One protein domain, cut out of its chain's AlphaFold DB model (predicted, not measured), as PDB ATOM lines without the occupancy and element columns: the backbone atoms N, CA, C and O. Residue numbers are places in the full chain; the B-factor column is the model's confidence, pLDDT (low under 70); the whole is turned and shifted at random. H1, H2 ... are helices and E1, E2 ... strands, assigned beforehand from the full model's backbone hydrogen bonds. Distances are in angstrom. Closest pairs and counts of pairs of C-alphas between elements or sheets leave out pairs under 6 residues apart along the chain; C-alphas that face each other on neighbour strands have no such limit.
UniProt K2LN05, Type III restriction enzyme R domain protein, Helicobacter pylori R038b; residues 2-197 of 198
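Overview. This is residues 2 to 197 of the 198 residues of the protein "Type III restriction enzyme R domain protein" of Helicobacter pylori R038b (UniProt K2LN05). A twisted sheet of four strands runs through the model as a slab, with the long helix H4 along one face over its edge strand E4, H1 across that same face, and H5 across the opposite face, making three layers with helices on both faces. H3 packs along the sheet over E3, while long stretches without named elements wrap round the outside; residues 23 to 28 stick out. The printed part has 196 residues with five named helices and four named strands, in the order H1 H2 H3 E1 E2 E3 H4 E4 H5; the sheet, E1 E2 E3 E4, is mixed. The class is mixed, helices and strands, with under half of the residues in named elements. The whole is compact, with a radius of gyration of the C-alphas of 16.4 A and spans of 41 by 36 by 36 A.

Arrangement. E1, residues 93 to 100, E2, residues 117 to 123, and E3, residues 128 to 136, form a meander, each strand the antiparallel neighbour of the one before. Both successive pairs are hairpins; N 96 and O 120 are 2.9 A apart, N 119 and O 131 2.8 A. E3 is parallel to E4, residues 173 to 181, with N 130 and O 174 at 2.8 A. H4, residues 146 to 168, lies between them in the chain, a strand-helix-strand unit with a right-handed crossover. H4 runs along E4 at 2 degrees on the local plane; the closest C-alphas, of Ser 163 and Val 175, are 5.0 A apart. H1, residues 2 to 18, is on the same face, across the strands at a height over the sheet of 9.4 A; its closest C-alphas to H4, of Cys 17 and Leu 166, are 7.2 A apart, close but not clearly touching. H5, residues 186 to 196, is on the opposite face over E3 and E4, with the C-alphas of Ala 178 and Ala 193 closest to each other at 6.0 A. H3, residues 77 to 84, lies only just over E3, with 3 of its C-alphas there; the closest are of Glu 79 and Thr 135, 6.9 A apart. H2, residues 51 to 54, is not on the sheet. Every O i to N i+4 pair is within hydrogen-bond range in H3, H4 and H5, against 12 of 13 in H1; H2 is too short for such a pair.

Along the chain. H1 begins at C-alpha 2, (-48.345, -27.260, 108.070), and measures 24.3 A. H4 is 33.1 A long, E3 25.4 A and E4 25.9 A. E1 bends by 57 degrees at residue 96. H5 ends at C-alpha 196, (-17.136, -36.667, 103.957).

Size, cuts and confidence. The two C-alphas farthest apart, of Gln 24 and Val 60, are 46.4 A apart. The printed part has no cut. The links H1 to H2, H2 to H3 and E1 to E2 are long. Mean pLDDT of the printed part is 74.4; 51 residues are under 70, among them residues 2 to 35.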
ATOM      1  N   LEU A   2     -49.657 -26.636 108.366       27.03
ATOM      2  CA  LEU A   2     -48.345 -27.260 108.070       27.03
ATOM      3  C   LEU A   2     -47.633 -26.695 106.815       27.03
ATOM      4  O   LEU A   2     -46.426 -26.477 106.836       27.03
ATOM      5  N   LYS A   3     -48.388 -26.366 105.750       29.08
ATOM      6  CA  LYS A   3     -47.855 -25.740 104.516       29.08
ATOM      7  C   LYS A   3     -47.187 -24.373 104.752       29.08
ATOM      8  O   LYS A   3     -46.229 -24.060 104.063       29.08
ATOM      9  N   GLY A   4     -47.659 -23.587 105.726       30.86
ATOM     10  CA  GLY A   4     -47.060 -22.285 106.064       30.86
ATOM     11  C   GLY A   4     -45.716 -22.434 106.774       30.86
ATOM     12  O   GLY A   4     -44.729 -21.839 106.372       30.86
ATOM     13  N   ILE A   5     -45.635 -23.356 107.738       35.25
ATOM     14  CA  ILE A   5     -44.411 -23.607 108.514       35.25
ATOM     15  C   ILE A   5     -43.266 -24.119 107.624       35.25
ATOM     16  O   ILE A   5     -42.118 -23.754 107.859       35.25
ATOM     17  N   ILE A   6     -43.557 -24.935 106.603       39.44
ATOM     18  CA  ILE A   6     -42.551 -25.443 105.651       39.44
ATOM     19  C   ILE A   6     -42.101 -24.338 104.688       39.44
ATOM     20  O   ILE A   6     -40.905 -24.195 104.438       39.44
ATOM     21  N   LYS A   7     -43.042 -23.526 104.192       41.84
ATOM     22  CA  LYS A   7     -42.769 -22.428 103.257       41.84
ATOM     23  C   LYS A   7     -41.892 -21.357 103.906       41.84
ATOM     24  O   LYS A   7     -40.834 -21.051 103.368       41.84
ATOM     25  N   ASP A   8     -42.253 -20.908 105.107       40.53
ATOM     26  CA  ASP A   8     -41.594 -19.786 105.787       40.53
ATOM     27  C   ASP A   8     -40.179 -20.157 106.265       40.53
ATOM     28  O   ASP A   8     -39.222 -19.412 106.065       40.53
ATOM     29  N   LYS A   9     -39.992 -21.376 106.792       46.31
ATOM     30  CA  LYS A   9     -38.678 -21.845 107.270       46.31
ATOM     31  C   LYS A   9     -37.742 -22.340 106.171       46.31
ATOM     32  O   LYS A   9     -36.533 -22.364 106.418       46.31
ATOM     33  N   PHE A  10     -38.248 -22.795 105.026       40.00
ATOM     34  CA  PHE A  10     -37.407 -23.147 103.878       40.00
ATOM     35  C   PHE A  10     -36.971 -21.884 103.130       40.00
ATOM     36  O   PHE A  10     -35.800 -21.775 102.782       40.00
ATOM     37  N   HIS A  11     -37.870 -20.902 102.992       42.00
ATOM     38  CA  HIS A  11     -37.564 -19.584 102.439       42.00
ATOM     39  C   HIS A  11     -36.495 -18.835 103.231       42.00
ATOM     40  O   HIS A  11     -35.459 -18.491 102.672       42.00
ATOM     41  N   GLU A  12     -36.698 -18.628 104.537       44.78
ATOM     42  CA  GLU A  12     -35.737 -17.888 105.366       44.78
ATOM     43  C   GLU A  12     -34.351 -18.545 105.366       44.78
ATOM     44  O   GLU A  12     -33.326 -17.864 105.390       44.78
ATOM     45  N   ASN A  13     -34.295 -19.875 105.284       41.44
ATOM     46  CA  ASN A  13     -33.037 -20.606 105.246       41.44
ATOM     47  C   ASN A  13     -32.376 -20.627 103.866       41.44
ATOM     48  O   ASN A  13     -31.155 -20.555 103.797       41.44
ATOM     49  N   LEU A  14     -33.143 -20.716 102.781       41.78
ATOM     50  CA  LEU A  14     -32.589 -20.623 101.433       41.78
ATOM     51  C   LEU A  14     -32.084 -19.193 101.177       41.78
ATOM     52  O   LEU A  14     -30.956 -19.023 100.730       41.78
ATOM     53  N   LEU A  15     -32.852 -18.168 101.562       41.41
ATOM     54  CA  LEU A  15     -32.468 -16.758 101.433       41.41
ATOM     55  C   LEU A  15     -31.296 -16.364 102.329       41.41
ATOM     56  O   LEU A  15     -30.408 -15.643 101.885       41.41
ATOM     57  N   SER A  16     -31.246 -16.847 103.573       38.38
ATOM     58  CA  SER A  16     -30.098 -16.574 104.450       38.38
ATOM     59  C   SER A  16     -28.832 -17.330 104.034       38.38
ATOM     60  O   SER A  16     -27.736 -16.831 104.276       38.38
ATOM     61  N   CYS A  17     -28.955 -18.479 103.357       40.44
ATOM     62  CA  CYS A  17     -27.827 -19.171 102.725       40.44
ATOM     63  C   CYS A  17     -27.375 -18.515 101.417       40.44
ATOM     64  O   CYS A  17     -26.219 -18.657 101.031       40.44
ATOM     65  N   VAL A  18     -28.263 -17.782 100.749       41.78
ATOM     66  CA  VAL A  18     -27.964 -17.060  99.505       41.78
ATOM     67  C   VAL A  18     -27.562 -15.595  99.774       41.78
ATOM     68  O   VAL A  18     -27.054 -14.924  98.881       41.78
ATOM     69  N   SER A  19     -27.660 -15.099 101.016       41.66
ATOM     70  CA  SER A  19     -27.265 -13.730 101.377       41.66
ATOM     71  C   SER A  19     -26.704 -13.599 102.804       41.66
ATOM     72  O   SER A  19     -27.424 -13.226 103.732       41.66
ATOM     73  N   TYR A  20     -25.384 -13.794 102.955       31.77
ATOM     74  CA  TYR A  20     -24.516 -12.914 103.760       31.77
ATOM     75  C   TYR A  20     -23.024 -13.126 103.409       31.77
ATOM     76  O   TYR A  20     -22.397 -14.077 103.862       31.77
ATOM     77  N   GLY A  21     -22.452 -12.208 102.618       31.36
ATOM     78  CA  GLY A  21     -21.009 -11.922 102.618       31.36
ATOM     79  C   GLY A  21     -20.091 -12.773 101.730       31.36
ATOM     80  O   GLY A  21     -19.155 -13.391 102.227       31.36
ATOM     81  N   PHE A  22     -20.274 -12.718 100.406       36.22
ATOM     82  CA  PHE A  22     -19.184 -12.965  99.446       36.22
ATOM     83  C   PHE A  22     -18.035 -11.990  99.760       36.22
ATOM     84  O   PHE A  22     -18.231 -10.774  99.709       36.22
ATOM     85  N   CYS A  23     -16.858 -12.486 100.145       32.66
ATOM     86  CA  CYS A  23     -15.733 -11.630 100.516       32.66
ATOM     87  C   CYS A  23     -15.344 -10.698  99.356       32.66
ATOM     88  O   CYS A  23     -14.821 -11.140  98.340       32.66
ATOM     89  N   GLN A  24     -15.611  -9.407  99.570       31.92
ATOM     90  CA  GLN A  24     -15.058  -8.246  98.874       31.92
ATOM     91  C   GLN A  24     -15.155  -8.236  97.344       31.92
ATOM     92  O   GLN A  24     -14.135  -8.307  96.671       31.92
ATOM     93  N   ASN A  25     -16.361  -8.047  96.798       28.17
ATOM     94  CA  ASN A  25     -16.634  -6.986  95.813       28.17
ATOM     95  C   ASN A  25     -18.120  -6.992  95.428       28.17
ATOM     96  O   ASN A  25     -18.594  -7.884  94.735       28.17
ATOM     97  N   ALA A  26     -18.826  -5.983  95.947       32.69
ATOM     98  CA  ALA A  26     -20.127  -5.452  95.537       32.69
ATOM     99  C   ALA A  26     -20.994  -6.325  94.606       32.69
ATOM    100  O   ALA A  26     -20.982  -6.155  93.389       32.69
ATOM    101  N   PHE A  27     -21.858  -7.150  95.198       35.53
ATOM    102  CA  PHE A  27     -23.126  -7.517  94.573       35.53
ATOM    103  C   PHE A  27     -24.240  -6.830  95.357       35.53
ATOM    104  O   PHE A  27     -24.355  -6.990  96.573       35.53
ATOM    105  N   SER A  28     -24.997  -5.979  94.671       31.58
ATOM    106  CA  SER A  28     -26.143  -5.280  95.237       31.58
ATOM    107  C   SER A  28     -27.205  -6.280  95.672       31.58
ATOM    108  O   SER A  28     -27.448  -7.269  94.987       31.58
ATOM    109  N   ASN A  29     -27.869  -5.978  96.782       36.66
ATOM    110  CA  ASN A  29     -29.038  -6.686  97.280       36.66
ATOM    111  C   ASN A  29     -30.235  -6.517  96.317       36.66
ATOM    112  O   ASN A  29     -31.149  -5.746  96.584       36.66
ATOM    113  N   THR A  30     -30.214  -7.206  95.176       40.53
ATOM    114  CA  THR A  30     -31.356  -7.363  94.258       40.53
ATOM    115  C   THR A  30     -32.067  -8.692  94.511       40.53
ATOM    116  O   THR A  30     -32.636  -9.265  93.591       40.53
ATOM    117  N   ALA A  31     -32.015  -9.201  95.752       45.91
ATOM    118  CA  ALA A  31     -32.470 -10.536  96.163       45.91
ATOM    119  C   ALA A  31     -33.956 -10.835  95.878       45.91
ATOM    120  O   ALA A  31     -34.385 -11.964  96.070       45.91
ATOM    121  N   PHE A  32     -34.712  -9.846  95.401       50.91
ATOM    122  CA  PHE A  32     -36.114  -9.926  95.020       50.91
ATOM    123  C   PHE A  32     -36.404  -8.968  93.856       50.91
ATOM    124  O   PHE A  32     -37.251  -8.089  93.959       50.91
ATOM    125  N   ASP A  33     -35.647  -9.024  92.762       54.50
ATOM    126  CA  ASP A  33     -36.055  -8.280  91.565       54.50
ATOM    127  C   ASP A  33     -37.248  -8.968  90.862       54.50
ATOM    128  O   ASP A  33     -37.600 -10.113  91.158       54.50
ATOM    129  N   LYS A  34     -37.892  -8.294  89.893       58.94
ATOM    130  CA  LYS A  34     -39.022  -8.877  89.128       58.94
ATOM    131  C   LYS A  34     -38.690 -10.206  88.447       58.94
ATOM    132  O   LYS A  34     -39.604 -10.941  88.066       58.94
ATOM    133  N   THR A  35     -37.410 -10.495  88.236       66.94
ATOM    134  CA  THR A  35     -36.938 -11.650  87.477       66.94
ATOM    135  C   THR A  35     -36.734 -12.892  88.343       66.94
ATOM    136  O   THR A  35     -36.699 -13.997  87.779       66.94
ATOM    137  N   ASP A  36     -36.711 -12.746  89.678       74.31
ATOM    138  CA  ASP A  36     -36.521 -13.858  90.608       74.31
ATOM    139  C   ASP A  36     -37.564 -14.971  90.358       74.31
ATOM    140  O   ASP A  36     -38.765 -14.703  90.229       74.31
ATOM    141  N   PRO A  37     -37.147 -16.235  90.196       71.94
ATOM    142  CA  PRO A  37     -38.061 -17.328  89.878       71.94
ATOM    143  C   PRO A  37     -38.924 -17.807  91.052       71.94
ATOM    144  O   PRO A  37     -39.942 -18.447  90.802       71.94
ATOM    145  N   LEU A  38     -38.525 -17.546  92.297       74.31
ATOM    146  CA  LEU A  38     -39.123 -18.119  93.504       74.31
ATOM    147  C   LEU A  38     -39.823 -17.082  94.389       74.31
ATOM    148  O   LEU A  38     -40.732 -17.458  95.129       74.31
ATOM    149  N   TYR A  39     -39.452 -15.807  94.297       72.50
ATOM    150  CA  TYR A  39     -39.916 -14.750  95.191       72.50
ATOM    151  C   TYR A  39     -40.455 -13.534  94.427       72.50
ATOM    152  O   TYR A  39     -40.075 -13.248  93.290       72.50
ATOM    153  N   CYS A  40     -41.388 -12.835  95.060       71.88
ATOM    154  CA  CYS A  40     -41.886 -11.519  94.677       71.88
ATOM    155  C   CYS A  40     -40.973 -10.420  95.236       71.88
ATOM    156  O   CYS A  40     -40.192 -10.676  96.148       71.88
ATOM    157  N   GLU A  41     -41.113  -9.186  94.737       73.44
ATOM    158  CA  GLU A  41     -40.292  -8.038  95.167       73.44
ATOM    159  C   GLU A  41     -40.387  -7.728  96.669       73.44
ATOM    160  O   GLU A  41     -39.449  -7.209  97.268       73.44
ATOM    161  N   ASP A  42     -41.515  -8.074  97.287       73.25
ATOM    162  CA  ASP A  42     -41.762  -7.916  98.722       73.25
ATOM    163  C   ASP A  42     -41.125  -9.027  99.582       73.25
ATOM    164  O   ASP A  42     -41.311  -9.051 100.798       73.25
ATOM    165  N   GLY A  43     -40.385  -9.953  98.963       66.44
ATOM    166  CA  GLY A  43     -39.777 -11.106  99.621       66.44
ATOM    167  C   GLY A  43     -40.746 -12.260  99.883       66.44
ATOM    168  O   GLY A  43     -40.352 -13.265 100.479       66.44
ATOM    169  N   SER A  44     -42.005 -12.154  99.446       67.75
ATOM    170  CA  SER A  44     -42.965 -13.247  99.570       67.75
ATOM    171  C   SER A  44     -42.717 -14.337  98.515       67.75
ATOM    172  O   SER A  44     -42.338 -14.039  97.381       67.75
ATOM    173  N   PRO A  45     -42.953 -15.619  98.841       67.88
ATOM    174  CA  PRO A  45     -42.856 -16.690  97.861       67.88
ATOM    175  C   PRO A  45     -43.897 -16.566  96.759       67.88
ATOM    176  O   PRO A  45     -45.100 -16.477  97.043       67.88
ATOM    177  N   LYS A  46     -43.469 -16.794  95.520       73.25
ATOM    178  CA  LYS A  46     -44.382 -17.082  94.416       73.25
ATOM    179  C   LYS A  46     -45.123 -18.397  94.667       73.25
ATOM    180  O   LYS A  46     -44.600 -19.338  95.266       73.25
ATOM    181  N   ASN A  47     -46.379 -18.447  94.231       76.12
ATOM    182  CA  ASN A  47     -47.204 -19.657  94.321       76.12
ATOM    183  C   ASN A  47     -47.035 -20.574  93.102       76.12
ATOM    184  O   ASN A  47     -47.422 -21.736  93.157       76.12
ATOM    185  N   GLU A  48     -46.442 -20.062  92.026       79.62
ATOM    186  CA  GLU A  48     -46.187 -20.788  90.788       79.62
ATOM    187  C   GLU A  48     -44.838 -20.380  90.194       79.62
ATOM    188  O   GLU A  48     -44.300 -19.312  90.493       79.62
ATOM    189  N   ILE A  49     -44.300 -21.246  89.338       82.38
ATOM    190  CA  ILE A  49     -43.078 -20.998  88.585       82.38
ATOM    191  C   ILE A  49     -43.299 -21.354  87.120       82.38
ATOM    192  O   ILE A  49     -43.899 -22.374  86.779       82.38
ATOM    193  N   GLU A  50     -42.786 -20.506  86.236       83.75
ATOM    194  CA  GLU A  50     -42.855 -20.732  84.802       83.75
ATOM    195  C   GLU A  50     -42.061 -21.986  84.418       83.75
ATOM    196  O   GLU A  50     -40.869 -22.101  84.712       83.75
ATOM    197  N   LYS A  51     -42.708 -22.909  83.697       88.31
ATOM    198  CA  LYS A  51     -42.134 -24.201  83.287       88.31
ATOM    199  C   LYS A  51     -40.704 -24.087  82.746       88.31
ATOM    200  O   LYS A  51     -39.836 -24.854  83.146       88.31
ATOM    201  N   HIS A  52     -40.461 -23.133  81.848       88.19
ATOM    202  CA  HIS A  52     -39.177 -22.994  81.159       88.19
ATOM    203  C   HIS A  52     -38.011 -22.641  82.101       88.19
ATOM    204  O   HIS A  52     -36.854 -22.844  81.729       88.19
ATOM    205  N   LYS A  53     -38.303 -22.136  83.310       86.00
ATOM    206  CA  LYS A  53     -37.298 -21.885  84.348       86.00
ATOM    207  C   LYS A  53     -36.855 -23.163  85.053       86.00
ATOM    208  O   LYS A  53     -35.757 -23.169  85.588       86.00
ATOM    209  N   LEU A  54     -37.670 -24.219  85.033       86.44
ATOM    210  CA  LEU A  54     -37.319 -25.537  85.566       86.44
ATOM    211  C   LEU A  54     -36.750 -26.442  84.470       86.44
ATOM    212  O   LEU A  54     -35.698 -27.033  84.653       86.44
ATOM    213  N   GLY A  55     -37.409 -26.533  83.317       90.88
ATOM    214  CA  GLY A  55     -36.996 -27.447  82.254       90.88
ATOM    215  C   GLY A  55     -37.936 -27.453  81.052       90.88
ATOM    216  O   GLY A  55     -38.884 -26.666  80.947       90.88
ATOM    217  N   LYS A  56     -37.655 -28.336  80.098       94.50
ATOM    218  CA  LYS A  56     -38.325 -28.372  78.796       94.50
ATOM    219  C   LYS A  56     -39.514 -29.323  78.753       94.50
ATOM    220  O   LYS A  56     -40.526 -29.012  78.110       94.50
ATOM    221  N   TYR A  57     -39.424 -30.468  79.415       95.56
ATOM    222  CA  TYR A  57     -40.421 -31.532  79.334       95.56
ATOM    223  C   TYR A  57     -41.331 -31.516  80.559       95.56
ATOM    224  O   TYR A  57     -40.951 -31.045  81.624       95.56
ATOM    225  N   LYS A  58     -42.577 -31.956  80.374       96.06
ATOM    226  CA  LYS A  58     -43.550 -32.133  81.455       96.06
ATOM    227  C   LYS A  58     -43.839 -33.625  81.549       96.06
ATOM    228  O   LYS A  58     -44.181 -34.216  80.527       96.06
ATOM    229  N   SER A  59     -43.702 -34.199  82.737       95.12
ATOM    230  CA  SER A  59     -44.051 -35.600  82.955       95.12
ATOM    231  C   SER A  59     -45.565 -35.797  82.985       95.12
ATOM    232  O   SER A  59     -46.323 -34.885  83.328       95.12
ATOM    233  N   VAL A  60     -45.990 -37.009  82.639       95.00
ATOM    234  CA  VAL A  60     -47.350 -37.509  82.885       95.00
ATOM    235  C   VAL A  60     -47.477 -38.177  84.258       95.00
ATOM    236  O   VAL A  60     -48.586 -38.501  84.673       95.00
ATOM    237  N   GLN A  61     -46.352 -38.380  84.944       93.06
ATOM    238  CA  GLN A  61     -46.267 -39.072  86.221       93.06
ATOM    239  C   GLN A  61     -46.575 -38.135  87.385       93.06
ATOM    240  O   GLN A  61     -46.420 -36.911  87.300       93.06
ATOM    241  N   THR A  62     -47.001 -38.732  88.495       91.12
ATOM    242  CA  THR A  62     -47.248 -38.016  89.745       91.12
ATOM    243  C   THR A  62     -45.938 -37.883  90.522       91.12
ATOM    244  O   THR A  62     -45.282 -38.899  90.753       91.12
ATOM    245  N   PRO A  63     -45.548 -36.667  90.950       90.62
ATOM    246  CA  PRO A  63     -44.357 -36.483  91.769       90.62
ATOM    247  C   PRO A  63     -44.482 -37.143  93.145       90.62
ATOM    248  O   PRO A  63     -45.580 -37.385  93.652       90.62
ATOM    249  N   SER A  64     -43.332 -37.371  93.775       88.38
ATOM    250  CA  SER A  64     -43.248 -37.828  95.161       88.38
ATOM    251  C   SER A  64     -43.955 -36.868  96.125       88.38
ATOM    252  O   SER A  64     -43.987 -35.658  95.908       88.38
ATOM    253  N   GLN A  65     -44.482 -37.386  97.238       86.00
ATOM    254  CA  GLN A  65     -45.235 -36.592  98.221       86.00
ATOM    255  C   GLN A  65     -44.420 -35.424  98.810       86.00
ATOM    256  O   GLN A  65     -44.988 -34.391  99.164       86.00
ATOM    257  N   ASN A  66     -43.099 -35.584  98.915       82.38
ATOM    258  CA  ASN A  66     -42.186 -34.562  99.430       82.38
ATOM    259  C   ASN A  66     -41.597 -33.677  98.326       82.38
ATOM    260  O   ASN A  66     -40.780 -32.805  98.621       82.38
ATOM    261  N   TYR A  67     -41.990 -33.880  97.070       84.12
ATOM    262  CA  TYR A  67     -41.605 -32.986  95.992       84.12
ATOM    263  C   TYR A  67     -42.393 -31.676  96.095       84.12
ATOM    264  O   TYR A  67     -43.600 -31.670  96.331       84.12
ATOM    265  N   LEU A  68     -41.709 -30.547  95.929       84.19
ATOM    266  CA  LEU A  68     -42.289 -29.222  96.147       84.19
ATOM    267  C   LEU A  68     -43.400 -28.879  95.144       84.19
ATOM    268  O   LEU A  68     -44.336 -28.159  95.491       84.19
ATOM    269  N   TYR A  69     -43.274 -29.346  93.900       84.06
ATOM    270  CA  TYR A  69     -44.178 -28.980  92.813       84.06
ATOM    271  C   TYR A  69     -45.241 -30.045  92.570       84.06
ATOM    272  O   TYR A  69     -44.990 -31.239  92.677       84.06
ATOM    273  N   GLU A  70     -46.421 -29.614  92.128       86.50
ATOM    274  CA  GLU A  70     -47.524 -30.516  91.761       86.50
ATOM    275  C   GLU A  70     -47.294 -31.220  90.413       86.50
ATOM    276  O   GLU A  70     -48.024 -32.130  90.034       86.50
ATOM    277  N   THR A  71     -46.295 -30.782  89.646       89.00
ATOM    278  CA  THR A  71     -45.957 -31.324  88.329       89.00
ATOM    279  C   THR A  71     -44.450 -31.487  88.207       89.00
ATOM    280  O   THR A  71     -43.687 -30.588  88.567       89.00
ATOM    281  N   ILE A  72     -44.022 -32.605  87.623       92.81
ATOM    282  CA  ILE A  72     -42.618 -32.847  87.301       92.81
ATOM    283  C   ILE A  72     -42.278 -32.159  85.978       92.81
ATOM    284  O   ILE A  72     -42.844 -32.475  84.926       92.81
ATOM    285  N   ILE A  73     -41.325 -31.232  86.040       94.75
ATOM    286  CA  ILE A  73     -40.680 -30.619  84.880       94.75
ATOM    287  C   ILE A  73     -39.218 -31.057  84.873       94.75
ATOM    288  O   ILE A  73     -38.556 -30.961  85.904       94.75
ATOM    289  N   TYR A  74     -38.723 -31.521  83.728       93.50
ATOM    290  CA  TYR A  74     -37.389 -32.108  83.610       93.50
ATOM    291  C   TYR A  74     -36.724 -31.774  82.270       93.50
ATOM    292  O   TYR A  74     -37.401 -31.458  81.283       93.50
ATOM    293  N   ASP A  75     -35.396 -31.852  82.238       92.00
ATOM    294  CA  ASP A  75     -34.572 -31.749  81.029       92.00
ATOM    295  C   ASP A  75     -33.962 -33.106  80.623       92.00
ATOM    296  O   ASP A  75     -33.692 -33.325  79.440       92.00
ATOM    297  N   SER A  76     -33.833 -34.053  81.559       90.94
ATOM    298  CA  SER A  76     -33.318 -35.405  81.312       90.94
ATOM    299  C   SER A  76     -34.150 -36.500  81.993       90.94
ATOM    300  O   SER A  76     -34.865 -36.248  82.960       90.94
ATOM    301  N   LYS A  77     -34.068 -37.743  81.492       89.38
ATOM    302  CA  LYS A  77     -34.856 -38.869  82.033       89.38
ATOM    303  C   LYS A  77     -34.536 -39.162  83.502       89.38
ATOM    304  O   LYS A  77     -35.435 -39.511  84.255       89.38
ATOM    305  N   ILE A  78     -33.279 -38.981  83.911       88.69
ATOM    306  CA  ILE A  78     -32.867 -39.168  85.306       88.69
ATOM    307  C   ILE A  78     -33.527 -38.140  86.235       88.69
ATOM    308  O   ILE A  78     -33.938 -38.501  87.326       88.69
ATOM    309  N   GLU A  79     -33.711 -36.890  85.806       91.19
ATOM    310  CA  GLU A  79     -34.410 -35.877  86.613       91.19
ATOM    311  C   GLU A  79     -35.899 -36.205  86.798       91.19
ATOM    312  O   GLU A  79     -36.461 -35.953  87.865       91.19
ATOM    313  N   GLU A  80     -36.541 -36.766  85.767       92.75
ATOM    314  CA  GLU A  80     -37.917 -37.259  85.873       92.75
ATOM    315  C   GLU A  80     -38.002 -38.362  86.934       92.75
ATOM    316  O   GLU A  80     -38.772 -38.234  87.883       92.75
ATOM    317  N   GLU A  81     -37.129 -39.371  86.838       89.62
ATOM    318  CA  GLU A  81     -37.063 -40.480  87.796       89.62
ATOM    319  C   GLU A  81     -36.787 -39.986  89.228       89.62
ATOM    320  O   GLU A  81     -37.488 -40.381  90.156       89.62
ATOM    321  N   VAL A  82     -35.842 -39.057  89.417       88.62
ATOM    322  CA  VAL A  82     -35.523 -38.468  90.732       88.62
ATOM    323  C   VAL A  82     -36.717 -37.736  91.347       88.62
ATOM    324  O   VAL A  82     -36.881 -37.738  92.566       88.62
ATOM    325  N   SER A  83     -37.575 -37.123  90.533       88.50
ATOM    326  CA  SER A  83     -38.768 -36.418  91.024       88.50
ATOM    327  C   SER A  83     -39.887 -37.372  91.472       88.50
ATOM    328  O   SER A  83     -40.772 -36.982  92.239       88.50
ATOM    329  N   GLU A  84     -39.846 -38.622  91.007       88.44
ATOM    330  CA  GLU A  84     -40.757 -39.707  91.391       88.44
ATOM    331  C   GLU A  84     -40.253 -40.487  92.618       88.44
ATOM    332  O   GLU A  84     -41.028 -41.209  93.247       88.44
ATOM    333  N   GLU A  85     -38.973 -40.345  92.986       81.44
ATOM    334  CA  GLU A  85     -38.375 -41.098  94.089       81.44
ATOM    335  C   GLU A  85     -39.108 -40.848  95.415       81.44
ATOM    336  O   GLU A  85     -39.267 -39.720  95.896       81.44
ATOM    337  N   GLY A  86     -39.586 -41.943  96.009       68.81
ATOM    338  CA  GLY A  86     -40.333 -41.927  97.260       68.81
ATOM    339  C   GLY A  86     -39.505 -41.430  98.444       68.81
ATOM    340  O   GLY A  86     -38.278 -41.376  98.409       68.81
ATOM    341  N   VAL A  87     -40.197 -41.086  99.527       65.06
ATOM    342  CA  VAL A  87     -39.593 -40.595 100.771       65.06
ATOM    343  C   VAL A  87     -38.618 -41.626 101.324       65.06
ATOM    344  O   VAL A  87     -39.013 -42.736 101.678       65.06
ATOM    345  N   GLN A  88     -37.349 -41.246 101.429       66.75
ATOM    346  CA  GLN A  88     -36.331 -42.093 102.029       66.75
ATOM    347  C   GLN A  88     -35.951 -41.543 103.414       66.75
ATOM    348  O   GLN A  88     -35.547 -40.388 103.552       66.75
ATOM    349  N   THR A  89     -36.088 -42.377 104.447       64.19
ATOM    350  CA  THR A  89     -35.652 -42.063 105.817       64.19
ATOM    351  C   THR A  89     -34.254 -42.628 106.040       64.19
ATOM    352  O   THR A  89     -33.997 -43.797 105.751       64.19
ATOM    353  N   MET A  90     -33.346 -41.817 106.583       65.38
ATOM    354  CA  MET A  90     -31.954 -42.198 106.816       65.38
ATOM    355  C   MET A  90     -31.557 -41.945 108.264       65.38
ATOM    356  O   MET A  90     -31.421 -40.786 108.622       65.38
ATOM    357  N   GLU A  91     -31.297 -42.979 109.071       65.81
ATOM    358  CA  GLU A  91     -30.556 -42.862 110.352       65.81
ATOM    359  C   GLU A  91     -30.859 -41.559 111.139       65.81
ATOM    360  O   GLU A  91     -29.993 -40.687 111.294       65.81
ATOM    361  N   GLY A  92     -32.124 -41.371 111.536       68.38
ATOM    362  CA  GLY A  92     -32.560 -40.180 112.280       68.38
ATOM    363  C   GLY A  92     -32.694 -38.890 111.455       68.38
ATOM    364  O   GLY A  92     -32.633 -37.789 112.002       68.38
ATOM    365  N   LYS A  93     -32.814 -38.987 110.127       74.88
ATOM    366  CA  LYS A  93     -33.038 -37.861 109.207       74.88
ATOM    367  C   LYS A  93     -34.189 -38.173 108.262       74.88
ATOM    368  O   LYS A  93     -34.223 -39.243 107.649       74.88
ATOM    369  N   SER A  94     -35.100 -37.216 108.127       76.19
ATOM    370  CA  SER A  94     -36.202 -37.245 107.166       76.19
ATOM    371  C   SER A  94     -35.984 -36.193 106.088       76.19
ATOM    372  O   SER A  94     -35.535 -35.078 106.370       76.19
ATOM    373  N   ILE A  95     -36.311 -36.549 104.846       79.88
ATOM    374  CA  ILE A  95     -36.493 -35.564 103.780       79.88
ATOM    375  C   ILE A  95     -37.825 -34.867 104.053       79.88
ATOM    376  O   ILE A  95     -38.877 -35.501 104.020       79.88
ATOM    377  N   GLU A  96     -37.778 -33.568 104.329       80.81
ATOM    378  CA  GLU A  96     -38.975 -32.758 104.562       80.81
ATOM    379  C   GLU A  96     -39.572 -32.303 103.232       80.81
ATOM    380  O   GLU A  96     -40.771 -32.431 102.997       80.81
ATOM    381  N   VAL A  97     -38.719 -31.793 102.343       81.31
ATOM    382  CA  VAL A  97     -39.105 -31.326 101.013       81.31
ATOM    383  C   VAL A  97     -37.909 -31.395 100.074       81.31
ATOM    384  O   VAL A  97     -36.771 -31.203 100.501       81.31
ATOM    385  N   PHE A  98     -38.153 -31.634  98.793       85.50
ATOM    386  CA  PHE A  98     -37.143 -31.490  97.754       85.50
ATOM    387  C   PHE A  98     -37.741 -30.939  96.464       85.50
ATOM    388  O   PHE A  98     -38.949 -30.993  96.253       85.50
ATOM    389  N   ALA A  99     -36.902 -30.362  95.612       86.19
ATOM    390  CA  ALA A  99     -37.346 -29.728  94.378       86.19
ATOM    391  C   ALA A  99     -36.241 -29.745  93.325       86.19
ATOM    392  O   ALA A  99     -35.063 -29.613  93.671       86.19
ATOM    393  N   LYS A 100     -36.627 -29.816  92.044       87.38
ATOM    394  CA  LYS A 100     -35.753 -29.360  90.964       87.38
ATOM    395  C   LYS A 100     -35.557 -27.855  91.121       87.38
ATOM    396  O   LYS A 100     -36.525 -27.119  91.310       87.38
ATOM    397  N   LEU A 101     -34.322 -27.390  91.066       87.12
ATOM    398  CA  LEU A 101     -34.041 -25.970  91.150       87.12
ATOM    399  C   LEU A 101     -34.374 -25.281  89.817       87.12
ATOM    400  O   LEU A 101     -34.178 -25.855  88.742       87.12
ATOM    401  N   PRO A 102     -34.867 -24.033  89.862       84.19
ATOM    402  CA  PRO A 102     -34.826 -23.147  88.708       84.19
ATOM    403  C   PRO A 102     -33.405 -23.054  88.146       84.19
ATOM    404  O   PRO A 102     -32.441 -23.267  88.878       84.19
ATOM    405  N   LYS A 103     -33.275 -22.659  86.875       79.62
ATOM    406  CA  LYS A 103     -31.996 -22.414  86.178       79.62
ATOM    407  C   LYS A 103     -31.224 -21.231  86.775       79.62
ATOM    408  O   LYS A 103     -31.077 -20.172  86.159       79.62
ATOM    409  N   PHE A 104     -30.763 -21.408  88.007       73.19
ATOM    410  CA  PHE A 104     -29.910 -20.497  88.745       73.19
ATOM    411  C   PHE A 104     -28.498 -20.596  88.209       73.19
ATOM    412  O   PHE A 104     -27.945 -21.683  88.100       73.19
ATOM    413  N   LYS A 105     -27.893 -19.447  87.921       72.94
ATOM    414  CA  LYS A 105     -26.513 -19.383  87.447       72.94
ATOM    415  C   LYS A 105     -25.606 -19.049  88.615       72.94
ATOM    416  O   LYS A 105     -25.505 -17.890  89.004       72.94
ATOM    417  N   ILE A 106     -24.938 -20.063  89.149       72.12
ATOM    418  CA  ILE A 106     -23.855 -19.881  90.111       72.12
ATOM    419  C   ILE A 106     -22.595 -19.541  89.306       72.12
ATOM    420  O   ILE A 106     -22.127 -20.384  88.530       72.12
ATOM    421  N   PRO A 107     -22.043 -18.320  89.428       68.31
ATOM    422  CA  PRO A 107     -20.823 -17.968  88.724       68.31
ATOM    423  C   PRO A 107     -19.662 -18.776  89.307       68.31
ATOM    424  O   PRO A 107     -19.382 -18.714  90.503       68.31
ATOM    425  N   THR A 108     -18.970 -19.529  88.455       66.88
ATOM    426  CA  THR A 108     -17.696 -20.168  88.808       66.88
ATOM    427  C   THR A 108     -16.583 -19.591  87.936       66.88
ATOM    428  O   THR A 108     -16.873 -19.099  86.842       66.88
ATOM    429  N   PRO A 109     -15.305 -19.686  88.351       69.44
ATOM    430  CA  PRO A 109     -14.177 -19.245  87.530       69.44
ATOM    431  C   PRO A 109     -14.098 -19.892  86.138       69.44
ATOM    432  O   PRO A 109     -13.414 -19.364  85.266       69.44
ATOM    433  N   TYR A 110     -14.763 -21.033  85.913       71.88
ATOM    434  CA  TYR A 110     -14.752 -21.723  84.624       71.88
ATOM    435  C   TYR A 110     -15.970 -21.396  83.758       71.88
ATOM    436  O   TYR A 110     -15.828 -20.866  82.657       71.88
ATOM    437  N   LYS A 111     -17.170 -21.740  84.230       74.56
ATOM    438  CA  LYS A 111     -18.460 -21.491  83.563       74.56
ATOM    439  C   LYS A 111     -19.553 -21.358  84.617       74.56
ATOM    440  O   LYS A 111     -19.406 -21.879  85.720       74.56
ATOM    441  N   ASN A 112     -20.672 -20.730  84.270       74.81
ATOM    442  CA  ASN A 112     -21.842 -20.777  85.145       74.81
ATOM    443  C   ASN A 112     -22.244 -22.233  85.398       74.81
ATOM    444  O   ASN A 112     -22.261 -23.054  84.474       74.81
ATOM    445  N   TYR A 113     -22.521 -22.523  86.660       78.88
ATOM    446  CA  TYR A 113     -23.002 -23.807  87.129       78.88
ATOM    447  C   TYR A 113     -24.483 -23.677  87.490       78.88
ATOM    448  O   TYR A 113     -24.884 -22.690  88.108       78.88
ATOM    449  N   GLU A 114     -25.280 -24.652  87.068       83.56
ATOM    450  CA  GLU A 114     -26.724 -24.698  87.289       83.56
ATOM    451  C   GLU A 114     -27.024 -26.010  88.029       83.56
ATOM    452  O   GLU A 114     -26.925 -27.064  87.406       83.56
ATOM    453  N   PRO A 115     -27.288 -25.980  89.348       85.44
ATOM    454  CA  PRO A 115     -27.574 -27.190  90.115       85.44
ATOM    455  C   PRO A 115     -28.949 -27.773  89.772       85.44
ATOM    456  O   PRO A 115     -29.905 -27.025  89.573       85.44
ATOM    457  N   ASP A 116     -29.067 -29.103  89.790       89.44
ATOM    458  CA  ASP A 116     -30.316 -29.777  89.419       89.44
ATOM    459  C   ASP A 116     -31.363 -29.799  90.537       89.44
ATOM    460  O   ASP A 116     -32.492 -29.364  90.318       89.44
ATOM    461  N   PHE A 117     -31.025 -30.318  91.722       89.50
ATOM    462  CA  PHE A 117     -31.981 -30.529  92.816       89.50
ATOM    463  C   PHE A 117     -31.479 -29.981  94.150       89.50
ATOM    464  O   PHE A 117     -30.281 -29.979  94.439       89.50
ATOM    465  N   ALA A 118     -32.421 -29.589  95.004       87.44
ATOM    466  CA  ALA A 118     -32.174 -29.309  96.411       87.44
ATOM    467  C   ALA A 118     -33.144 -30.085  97.300       87.44
ATOM    468  O   ALA A 118     -34.333 -30.193  97.001       87.44
ATOM    469  N   TYR A 119     -32.629 -30.560  98.427       86.12
ATOM    470  CA  TYR A 119     -33.362 -31.283  99.454       86.12
ATOM    471  C   TYR A 119     -33.197 -30.554 100.784       86.12
ATOM    472  O   TYR A 119     -32.083 -30.201 101.178       86.12
ATOM    473  N   LEU A 120     -34.306 -30.368 101.492       83.06
ATOM    474  CA  LEU A 120     -34.314 -30.024 102.902       83.06
ATOM    475  C   LEU A 120     -34.451 -31.298 103.711       83.06
ATOM    476  O   LEU A 120     -35.470 -31.989 103.629       83.06
ATOM    477  N   LEU A 121     -33.463 -31.557 104.551       81.88
ATOM    478  CA  LEU A 121     -33.562 -32.591 105.562       81.88
ATOM    479  C   LEU A 121     -33.568 -31.974 106.946       81.88
ATOM    480  O   LEU A 121     -32.990 -30.907 107.181       81.88
ATOM    481  N   LYS A 122     -34.193 -32.696 107.865       75.25
ATOM    482  CA  LYS A 122     -34.156 -32.389 109.283       75.25
ATOM    483  C   LYS A 122     -33.544 -33.570 110.018       75.25
ATOM    484  O   LYS A 122     -33.940 -34.711 109.786       75.25
ATOM    485  N   ASP A 123     -32.557 -33.301 110.863       76.31
ATOM    486  CA  ASP A 123     -32.071 -34.310 111.804       76.31
ATOM    487  C   ASP A 123     -32.937 -34.360 113.074       76.31
ATOM    488  O   ASP A 123     -33.765 -33.481 113.325       76.31
ATOM    489  N   GLU A 124     -32.733 -35.385 113.901       77.50
ATOM    490  CA  GLU A 124     -33.404 -35.548 115.201       77.50
ATOM    491  C   GLU A 124     -33.291 -34.325 116.128       77.50
ATOM    492  O   GLU A 124     -34.159 -34.110 116.974       77.50
ATOM    493  N   LYS A 125     -32.251 -33.497 115.970       73.94
ATOM    494  CA  LYS A 125     -32.017 -32.284 116.772       73.94
ATOM    495  C   LYS A 125     -32.692 -31.045 116.181       73.94
ATOM    496  O   LYS A 125     -32.686 -29.988 116.804       73.94
ATOM    497  N   GLY A 126     -33.295 -31.167 115.002       71.06
ATOM    498  CA  GLY A 126     -33.947 -30.082 114.286       71.06
ATOM    499  C   GLY A 126     -33.034 -29.252 113.389       71.06
ATOM    500  O   GLY A 126     -33.523 -28.291 112.790       71.06
ATOM    501  N   THR A 127     -31.761 -29.631 113.247       69.44
ATOM    502  CA  THR A 127     -30.819 -28.995 112.322       69.44
ATOM    503  C   THR A 127     -31.317 -29.168 110.896       69.44
ATOM    504  O   THR A 127     -31.660 -30.277 110.474       69.44
ATOM    505  N   LYS A 128     -31.318 -28.075 110.130       77.44
ATOM    506  CA  LYS A 128     -31.677 -28.101 108.713       77.44
ATOM    507  C   LYS A 128     -30.440 -28.383 107.865       77.44
ATOM    508  O   LYS A 128     -29.436 -27.670 107.950       77.44
ATOM    509  N   ILE A 129     -30.536 -29.403 107.023       78.56
ATOM    510  CA  ILE A 129     -29.505 -29.769 106.056       78.56
ATOM    511  C   ILE A 129     -30.039 -29.435 104.665       78.56
ATOM    512  O   ILE A 129     -31.074 -29.957 104.258       78.56
ATOM    513  N   PHE A 130     -29.326 -28.568 103.953       83.88
ATOM    514  CA  PHE A 130     -29.553 -28.281 102.544       83.88
ATOM    515  C   PHE A 130     -28.622 -29.160 101.729       83.88
ATOM    516  O   PHE A 130     -27.421 -28.911 101.653       83.88
ATOM    517  N   PHE A 131     -29.185 -30.208 101.148       84.50
ATOM    518  CA  PHE A 131     -28.456 -31.103 100.272       84.50
ATOM    519  C   PHE A 131     -28.715 -30.700  98.822       84.50
ATOM    520  O   PHE A 131     -29.840 -30.798  98.340       84.50
ATOM    521  N   VAL A 132     -27.681 -30.200  98.149       86.88
ATOM    522  CA  VAL A 132     -27.707 -29.878  96.724       86.88
ATOM    523  C   VAL A 132     -27.156 -31.070  95.963       86.88
ATOM    524  O   VAL A 132     -26.071 -31.571  96.262       86.88
ATOM    525  N   CYS A 133     -27.919 -31.522  94.980       87.50
ATOM    526  CA  CYS A 133     -27.602 -32.713  94.228       87.50
ATOM    527  C   CYS A 133     -27.532 -32.402  92.738       87.50
ATOM    528  O   CYS A 133     -28.508 -31.945  92.146       87.50
ATOM    529  N   GLU A 134     -26.390 -32.721  92.141       88.88
ATOM    530  CA  GLU A 134     -26.224 -32.789  90.694       88.88
ATOM    531  C   GLU A 134     -26.646 -34.176  90.201       88.88
ATOM    532  O   GLU A 134     -26.278 -35.180  90.814       88.88
ATOM    533  N   THR A 135     -27.377 -34.260  89.090       86.88
ATOM    534  CA  THR A 135     -27.798 -35.535  88.497       86.88
ATOM    535  C   THR A 135     -27.133 -35.760  87.145       86.88
ATOM    536  O   THR A 135     -27.080 -34.885  86.280       86.88
ATOM    537  N   LYS A 136     -26.572 -36.955  86.955       89.50
ATOM    538  CA  LYS A 136     -25.808 -37.314  85.761       89.50
ATOM    539  C   LYS A 136     -26.227 -38.674  85.231       89.50
ATOM    540  O   LYS A 136     -26.078 -39.691  85.898       89.50
ATOM    541  N   GLY A 137     -26.711 -38.693  83.992       86.25
ATOM    542  CA  GLY A 137     -27.152 -39.906  83.296       86.25
ATOM    543  C   GLY A 137     -26.025 -40.756  82.692       86.25
ATOM    544  O   GLY A 137     -26.294 -41.520  81.774       86.25
ATOM    545  N   TYR A 138     -24.777 -40.596  83.140       87.88
ATOM    546  CA  TYR A 138     -23.640 -41.406  82.681       87.88
ATOM    547  C   TYR A 138     -23.536 -42.688  83.501       87.88
ATOM    548  O   TYR A 138     -23.742 -42.624  84.702       87.88
ATOM    549  N   GLU A 139     -23.146 -43.812  82.896       86.00
ATOM    550  CA  GLU A 139     -23.010 -45.101  83.595       86.00
ATOM    551  C   GLU A 139     -21.964 -45.067  84.718       86.00
ATOM    552  O   GLU A 139     -22.169 -45.648  85.784       86.00
ATOM    553  N   LYS A 140     -20.835 -44.386  84.484       87.56
ATOM    554  CA  LYS A 140     -19.738 -44.247  85.448       87.56
ATOM    555  C   LYS A 140     -19.212 -42.821  85.480       87.56
ATOM    556  O   LYS A 140     -19.256 -42.092  84.493       87.56
ATOM    557  N   GLU A 141     -18.585 -42.453  86.594       85.44
ATOM    558  CA  GLU A 141     -17.898 -41.164  86.724       85.44
ATOM    559  C   GLU A 141     -16.789 -40.986  85.681       85.44
ATOM    560  O   GLU A 141     -16.572 -39.884  85.183       85.44
ATOM    561  N   SER A 142     -16.108 -42.067  85.279       89.00
ATOM    562  CA  SER A 142     -15.114 -42.043  84.197       89.00
ATOM    563  C   SER A 142     -15.665 -41.478  82.891       89.00
ATOM    564  O   SER A 142     -14.912 -40.831  82.164       89.00
ATOM    565  N   ASP A 143     -16.962 -41.664  82.653       91.81
ATOM    566  CA  ASP A 143     -17.631 -41.365  81.391       91.81
ATOM    567  C   ASP A 143     -18.092 -39.904  81.326       91.81
ATOM    568  O   ASP A 143     -18.385 -39.399  80.243       91.81
ATOM    569  N   ILE A 144     -18.094 -39.197  82.465       90.81
ATOM    570  CA  ILE A 144     -18.380 -37.763  82.509       90.81
ATOM    571  C   ILE A 144     -17.269 -37.022  81.735       90.81
ATOM    572  O   ILE A 144     -16.083 -37.145  82.085       90.81
ATOM    573  N   PRO A 145     -17.612 -36.222  80.706       93.25
ATOM    574  CA  PRO A 145     -16.651 -35.433  79.951       93.25
ATOM    575  C   PRO A 145     -15.806 -34.536  80.857       93.25
ATOM    576  O   PRO A 145     -16.296 -33.983  81.842       93.25
ATOM    577  N   LYS A 146     -14.535 -34.323  80.490       92.00
ATOM    578  CA  LYS A 146     -13.588 -33.511  81.282       92.00
ATOM    579  C   LYS A 146     -14.134 -32.121  81.625       92.00
ATOM    580  O   LYS A 146     -13.955 -31.647  82.742       92.00
ATOM    581  N   ASP A 147     -14.824 -31.491  80.679       89.75
ATOM    582  CA  ASP A 147     -15.436 -30.176  80.884       89.75
ATOM    583  C   ASP A 147     -16.551 -30.186  81.928       89.75
ATOM    584  O   ASP A 147     -16.719 -29.212  82.659       89.75
ATOM    585  N   GLU A 148     -17.319 -31.267  81.993       88.25
ATOM    586  CA  GLU A 148     -18.417 -31.421  82.936       88.25
ATOM    587  C   GLU A 148     -17.900 -31.793  84.327       88.25
ATOM    588  O   GLU A 148     -18.313 -31.169  85.304       88.25
ATOM    589  N   LYS A 149     -16.894 -32.675  84.413       90.44
ATOM    590  CA  LYS A 149     -16.150 -32.933  85.659       90.44
ATOM    591  C   LYS A 149     -15.625 -31.646  86.277       90.44
ATOM    592  O   LYS A 149     -15.867 -31.377  87.447       90.44
ATOM    593  N   ARG A 150     -14.992 -30.797  85.462       89.00
ATOM    594  CA  ARG A 150     -14.448 -29.521  85.932       89.00
ATOM    595  C   ARG A 150     -15.529 -28.610  86.516       89.00
ATOM    596  O   ARG A 150     -15.291 -27.959  87.525       89.00
ATOM    597  N   LYS A 151     -16.723 -28.560  85.912       86.00
ATOM    598  CA  LYS A 151     -17.858 -27.795  86.466       86.00
ATOM    599  C   LYS A 151     -18.302 -28.343  87.824       86.00
ATOM    600  O   LYS A 151     -18.521 -27.554  88.737       86.00
ATOM    601  N   ILE A 152     -18.400 -29.667  87.950       88.38
ATOM    602  CA  ILE A 152     -18.779 -30.347  89.197       88.38
ATOM    603  C   ILE A 152     -17.749 -30.068  90.304       88.38
ATOM    604  O   ILE A 152     -18.131 -29.761  91.429       88.38
ATOM    605  N   GLU A 153     -16.452 -30.093  89.990       88.62
ATOM    606  CA  GLU A 153     -15.379 -29.763  90.940       88.62
ATOM    607  C   GLU A 153     -15.494 -28.324  91.465       88.62
ATOM    608  O   GLU A 153     -15.424 -28.095  92.674       88.62
ATOM    609  N   TYR A 154     -15.732 -27.348  90.582       84.38
ATOM    610  CA  TYR A 154     -15.960 -25.963  91.004       84.38
ATOM    611  C   TYR A 154     -17.216 -25.820  91.872       84.38
ATOM    612  O   TYR A 154     -17.186 -25.086  92.860       84.38
ATOM    613  N   ALA A 155     -18.300 -26.524  91.534       84.06
ATOM    614  CA  ALA A 155     -19.518 -26.540  92.340       84.06
ATOM    615  C   ALA A 155     -19.267 -27.128  93.737       84.06
ATOM    616  O   ALA A 155     -19.699 -26.548  94.733       84.06
ATOM    617  N   LYS A 156     -18.503 -28.224  93.825       86.62
ATOM    618  CA  LYS A 156     -18.110 -28.836  95.100       86.62
ATOM    619  C   LYS A 156     -17.372 -27.836  95.992       86.62
ATOM    620  O   LYS A 156     -17.817 -27.588  97.109       86.62
ATOM    621  N   ILE A 157     -16.328 -27.189  95.468       83.12
ATOM    622  CA  ILE A 157     -15.562 -26.165  96.202       83.12
ATOM    623  C   ILE A 157     -16.467 -25.002  96.632       83.12
ATOM    624  O   ILE A 157     -16.354 -24.503  97.755       83.12
ATOM    625  N   PHE A 158     -17.382 -24.572  95.759       82.06
ATOM    626  CA  PHE A 158     -18.333 -23.505  96.063       82.06
ATOM    627  C   PHE A 158     -19.217 -23.857  97.267       82.06
ATOM    628  O   PHE A 158     -19.278 -23.086  98.227       82.06
ATOM    629  N   PHE A 159     -19.869 -25.024  97.257       83.38
ATOM    630  CA  PHE A 159     -20.771 -25.423  98.340       83.38
ATOM    631  C   PHE A 159     -20.038 -25.770  99.639       83.38
ATOM    632  O   PHE A 159     -20.556 -25.483 100.718       83.38
ATOM    633  N   GLU A 160     -18.821 -26.312  99.560       83.56
ATOM    634  CA  GLU A 160     -17.957 -26.501 100.732       83.56
ATOM    635  C   GLU A 160     -17.605 -25.156 101.378       83.56
ATOM    636  O   GLU A 160     -17.776 -24.978 102.587       83.56
ATOM    637  N   THR A 161     -17.193 -24.176 100.568       79.38
ATOM    638  CA  THR A 161     -16.883 -22.815 101.034       79.38
ATOM    639  C   THR A 161     -18.114 -22.150 101.646       79.38
ATOM    640  O   THR A 161     -18.033 -21.561 102.727       79.38
ATOM    641  N   LEU A 162     -19.277 -22.291 101.002       79.44
ATOM    642  CA  LEU A 162     -20.545 -21.790 101.523       79.44
ATOM    643  C   LEU A 162     -20.875 -22.413 102.886       79.44
ATOM    644  O   LEU A 162     -21.191 -21.690 103.831       79.44
ATOM    645  N   SER A 163     -20.750 -23.737 103.015       79.75
ATOM    646  CA  SER A 163     -21.003 -24.428 104.279       79.75
ATOM    647  C   SER A 163     -20.073 -23.940 105.396       79.75
ATOM    648  O   SER A 163     -20.529 -23.745 106.524       79.75
ATOM    649  N   GLN A 164     -18.785 -23.714 105.109       77.88
ATOM    650  CA  GLN A 164     -17.848 -23.191 106.111       77.88
ATOM    651  C   GLN A 164     -18.178 -21.756 106.521       77.88
ATOM    652  O   GLN A 164     -18.154 -21.434 107.709       77.88
ATOM    653  N   ASN A 165     -18.556 -20.900 105.570       75.75
ATOM    654  CA  ASN A 165     -18.958 -19.526 105.870       75.75
ATOM    655  C   ASN A 165     -20.198 -19.479 106.774       75.75
ATOM    656  O   ASN A 165     -20.222 -18.725 107.747       75.75
ATOM    657  N   LEU A 166     -21.195 -20.330 106.515       76.31
ATOM    658  CA  LEU A 166     -22.395 -20.439 107.350       76.31
ATOM    659  C   LEU A 166     -22.072 -20.935 108.765       76.31
ATOM    660  O   LEU A 166     -22.591 -20.389 109.743       76.31
ATOM    661  N   LYS A 167     -21.162 -21.911 108.884       77.19
ATOM    662  CA  LYS A 167     -20.656 -22.400 110.174       77.19
ATOM    663  C   LYS A 167     -19.939 -21.292 110.952       77.19
ATOM    664  O   LYS A 167     -20.236 -21.086 112.128       77.19
ATOM    665  N   ASN A 168     -19.061 -20.531 110.295       73.31
ATOM    666  CA  ASN A 168     -18.345 -19.400 110.899       73.31
ATOM    667  C   ASN A 168     -19.304 -18.286 111.348       73.31
ATOM    668  O   ASN A 168     -19.114 -17.690 112.408       73.31
ATOM    669  N   ALA A 169     -20.379 -18.062 110.591       75.25
ATOM    670  CA  ALA A 169     -21.462 -17.148 110.941       75.25
ATOM    671  C   ALA A 169     -22.433 -17.707 112.007       75.25
ATOM    672  O   ALA A 169     -23.444 -17.066 112.301       75.25
ATOM    673  N   LYS A 170     -22.144 -18.887 112.585       77.94
ATOM    674  CA  LYS A 170     -22.956 -19.576 113.605       77.94
ATOM    675  C   LYS A 170     -24.412 -19.790 113.178       77.94
ATOM    676  O   LYS A 170     -25.325 -19.711 113.998       77.94
ATOM    677  N   LYS A 171     -24.644 -20.038 111.888       72.25
ATOM    678  CA  LYS A 171     -25.966 -20.404 111.373       72.25
ATOM    679  C   LYS A 171     -26.214 -21.888 111.626       72.25
ATOM    680  O   LYS A 171     -25.346 -22.719 111.376       72.25
ATOM    681  N   GLU A 172     -27.419 -22.233 112.066       74.31
ATOM    682  CA  GLU A 172     -27.863 -23.622 112.261       74.31
ATOM    683  C   GLU A 172     -28.280 -24.270 110.927       74.31
ATOM    684  O   GLU A 172     -29.380 -24.805 110.773       74.31
ATOM    685  N   ILE A 173     -27.412 -24.152 109.920       73.50
ATOM    686  CA  ILE A 173     -27.645 -24.664 108.573       73.50
ATOM    687  C   ILE A 173     -26.383 -25.356 108.081       73.50
ATOM    688  O   ILE A 173     -25.307 -24.761 108.061       73.50
ATOM    689  N   ARG A 174     -26.535 -26.605 107.641       79.81
ATOM    690  CA  ARG A 174     -25.471 -27.360 106.973       79.81
ATOM    691  C   ARG A 174     -25.780 -27.450 105.486       79.81
ATOM    692  O   ARG A 174     -26.867 -27.892 105.126       79.81
ATOM    693  N   VAL A 175     -24.828 -27.070 104.640       84.69
ATOM    694  CA  VAL A 175     -24.936 -27.239 103.186       84.69
ATOM    695  C   VAL A 175     -24.063 -28.414 102.772       84.69
ATOM    696  O   VAL A 175     -22.923 -28.534 103.212       84.69
ATOM    697  N   VAL A 176     -24.615 -29.310 101.965       87.81
ATOM    698  CA  VAL A 176     -23.948 -30.528 101.507       87.81
ATOM    699  C   VAL A 176     -24.155 -30.637 100.010       87.81
ATOM    700  O   VAL A 176     -25.270 -30.451  99.535       87.81
ATOM    701  N   PHE A 177     -23.094 -30.944  99.274       89.19
ATOM    702  CA  PHE A 177     -23.148 -31.125  97.830       89.19
ATOM    703  C   PHE A 177     -22.751 -32.549  97.456       89.19
ATOM    704  O   PHE A 177     -21.791 -33.086  98.008       89.19
ATOM    705  N   ALA A 178     -23.468 -33.145  96.507       89.94
ATOM    706  CA  ALA A 178     -23.065 -34.403  95.894       89.94
ATOM    707  C   ALA A 178     -23.497 -34.493  94.435       89.94
ATOM    708  O   ALA A 178     -24.390 -33.788  93.969       89.94
ATOM    709  N   THR A 179     -22.878 -35.430  93.730       89.56
ATOM    710  CA  THR A 179     -23.266 -35.823  92.379       89.56
ATOM    711  C   THR A 179     -23.829 -37.235  92.420       89.56
ATOM    712  O   THR A 179     -23.211 -38.129  92.993       89.56
ATOM    713  N   ARG A 180     -24.999 -37.427  91.811       88.06
ATOM    714  CA  ARG A 180     -25.630 -38.728  91.580       88.06
ATOM    715  C   ARG A 180     -25.388 -39.153  90.143       88.06
ATOM    716  O   ARG A 180     -25.747 -38.431  89.213       88.06
ATOM    717  N   ILE A 181     -24.805 -40.330  89.974       86.00
ATOM    718  CA  ILE A 181     -24.475 -40.921  88.672       86.00
ATOM    719  C   ILE A 181     -25.378 -42.137  88.448       86.00
ATOM    720  O   ILE A 181     -25.549 -42.922  89.372       86.00
ATOM    721  N   ASN A 182     -25.981 -42.270  87.263       78.25
ATOM    722  CA  ASN A 182     -26.814 -43.405  86.823       78.25
ATOM    723  C   ASN A 182     -27.631 -44.096  87.927       78.25
ATOM    724  O   ASN A 182     -27.239 -45.138  88.453       78.25
ATOM    725  N   LYS A 183     -28.786 -43.515  88.273       69.44
ATOM    726  CA  LYS A 183     -29.739 -44.090  89.242       69.44
ATOM    727  C   LYS A 183     -29.131 -44.421  90.609       69.44
ATOM    728  O   LYS A 183     -29.729 -45.178  91.372       69.44
ATOM    729  N   GLN A 184     -27.966 -43.855  90.943       78.75
ATOM    730  CA  GLN A 184     -27.402 -43.966  92.277       78.75
ATOM    731  C   GLN A 184     -28.461 -43.556  93.290       78.75
ATOM    732  O   GLN A 184     -29.025 -42.463  93.210       78.75
ATOM    733  N   ASP A 185     -28.708 -44.451  94.234       80.12
ATOM    734  CA  ASP A 185     -29.694 -44.272  95.282       80.12
ATOM    735  C   ASP A 185     -29.417 -42.995  96.101       80.12
ATOM    736  O   ASP A 185     -28.273 -42.702  96.475       80.12
ATOM    737  N   LEU A 186     -30.475 -42.219  96.352       78.75
ATOM    738  CA  LEU A 186     -30.400 -40.930  97.035       78.75
ATOM    739  C   LEU A 186     -29.857 -41.079  98.462       78.75
ATOM    740  O   LEU A 186     -28.970 -40.311  98.839       78.75
ATOM    741  N   LEU A 187     -30.320 -42.073  99.236       77.38
ATOM    742  CA  LEU A 187     -29.773 -42.349 100.573       77.38
ATOM    743  C   LEU A 187     -28.277 -42.612 100.503       77.38
ATOM    744  O   LEU A 187     -27.528 -42.112 101.335       77.38
ATOM    745  N   SER A 188     -27.828 -43.388  99.526       80.94
ATOM    746  CA  SER A 188     -26.418 -43.728  99.369       80.94
ATOM    747  C   SER A 188     -25.569 -42.486  99.077       80.94
ATOM    748  O   SER A 188     -24.550 -42.275  99.741       80.94
ATOM    749  N   ALA A 189     -26.018 -41.620  98.161       82.69
ATOM    750  CA  ALA A 189     -25.357 -40.347  97.866       82.69
ATOM    751  C   ALA A 189     -25.337 -39.412  99.090       82.69
ATOM    752  O   ALA A 189     -24.299 -38.843  99.433       82.69
ATOM    753  N   LEU A 190     -26.459 -39.318  99.802       79.25
ATOM    754  CA  LEU A 190     -26.597 -38.518 101.013       79.25
ATOM    755  C   LEU A 190     -25.704 -39.038 102.155       79.25
ATOM    756  O   LEU A 190     -25.012 -38.245 102.795       79.25
ATOM    757  N   LYS A 191     -25.671 -40.358 102.403       80.75
ATOM    758  CA  LYS A 191     -24.798 -40.995 103.410       80.75
ATOM    759  C   LYS A 191     -23.338 -40.682 103.137       80.75
ATOM    760  O   LYS A 191     -22.609 -40.351 104.068       80.75
ATOM    761  N   HIS A 192     -22.920 -40.814 101.882       81.75
ATOM    762  CA  HIS A 192     -21.554 -40.529 101.473       81.75
ATOM    763  C   HIS A 192     -21.206 -39.060 101.728       81.75
ATOM    764  O   HIS A 192     -20.275 -38.759 102.473       81.75
ATOM    765  N   ALA A 193     -22.031 -38.147 101.215       81.25
ATOM    766  CA  ALA A 193     -21.791 -36.715 101.326       81.25
ATOM    767  C   ALA A 193     -21.784 -36.224 102.783       81.25
ATOM    768  O   ALA A 193     -20.976 -35.375 103.152       81.25
ATOM    769  N   LEU A 194     -22.635 -36.798 103.642       78.00
ATOM    770  CA  LEU A 194     -22.678 -36.465 105.066       78.00
ATOM    771  C   LEU A 194     -21.491 -37.012 105.872       78.00
ATOM    772  O   LEU A 194     -21.182 -36.429 106.913       78.00
ATOM    773  N   LYS A 195     -20.851 -38.103 105.429       75.69
ATOM    774  CA  LYS A 195     -19.645 -38.670 106.063       75.69
ATOM    775  C   LYS A 195     -18.372 -37.921 105.677       75.69
ATOM    776  O   LYS A 195     -17.469 -37.824 106.497       75.69
ATOM    777  N   GLU A 196     -18.305 -37.403 104.453       60.75
ATOM    778  CA  GLU A 196     -17.136 -36.667 103.957       60.75
ATOM    779  C   GLU A 196     -17.050 -35.224 104.470       60.75
ATOM    780  O   GLU A 196     -15.995 -34.605 104.356       60.75
ATOM    781  N   THR A 197     -18.127 -34.672 105.041       53.25
ATOM    782  CA  THR A 197     -18.068 -33.331 105.640       53.25
ATOM    783  C   THR A 197     -17.629 -33.420 107.112       53.25
ATOM    784  O   THR A 197     -18.366 -34.024 107.897       53.25
TER     785      THR A 197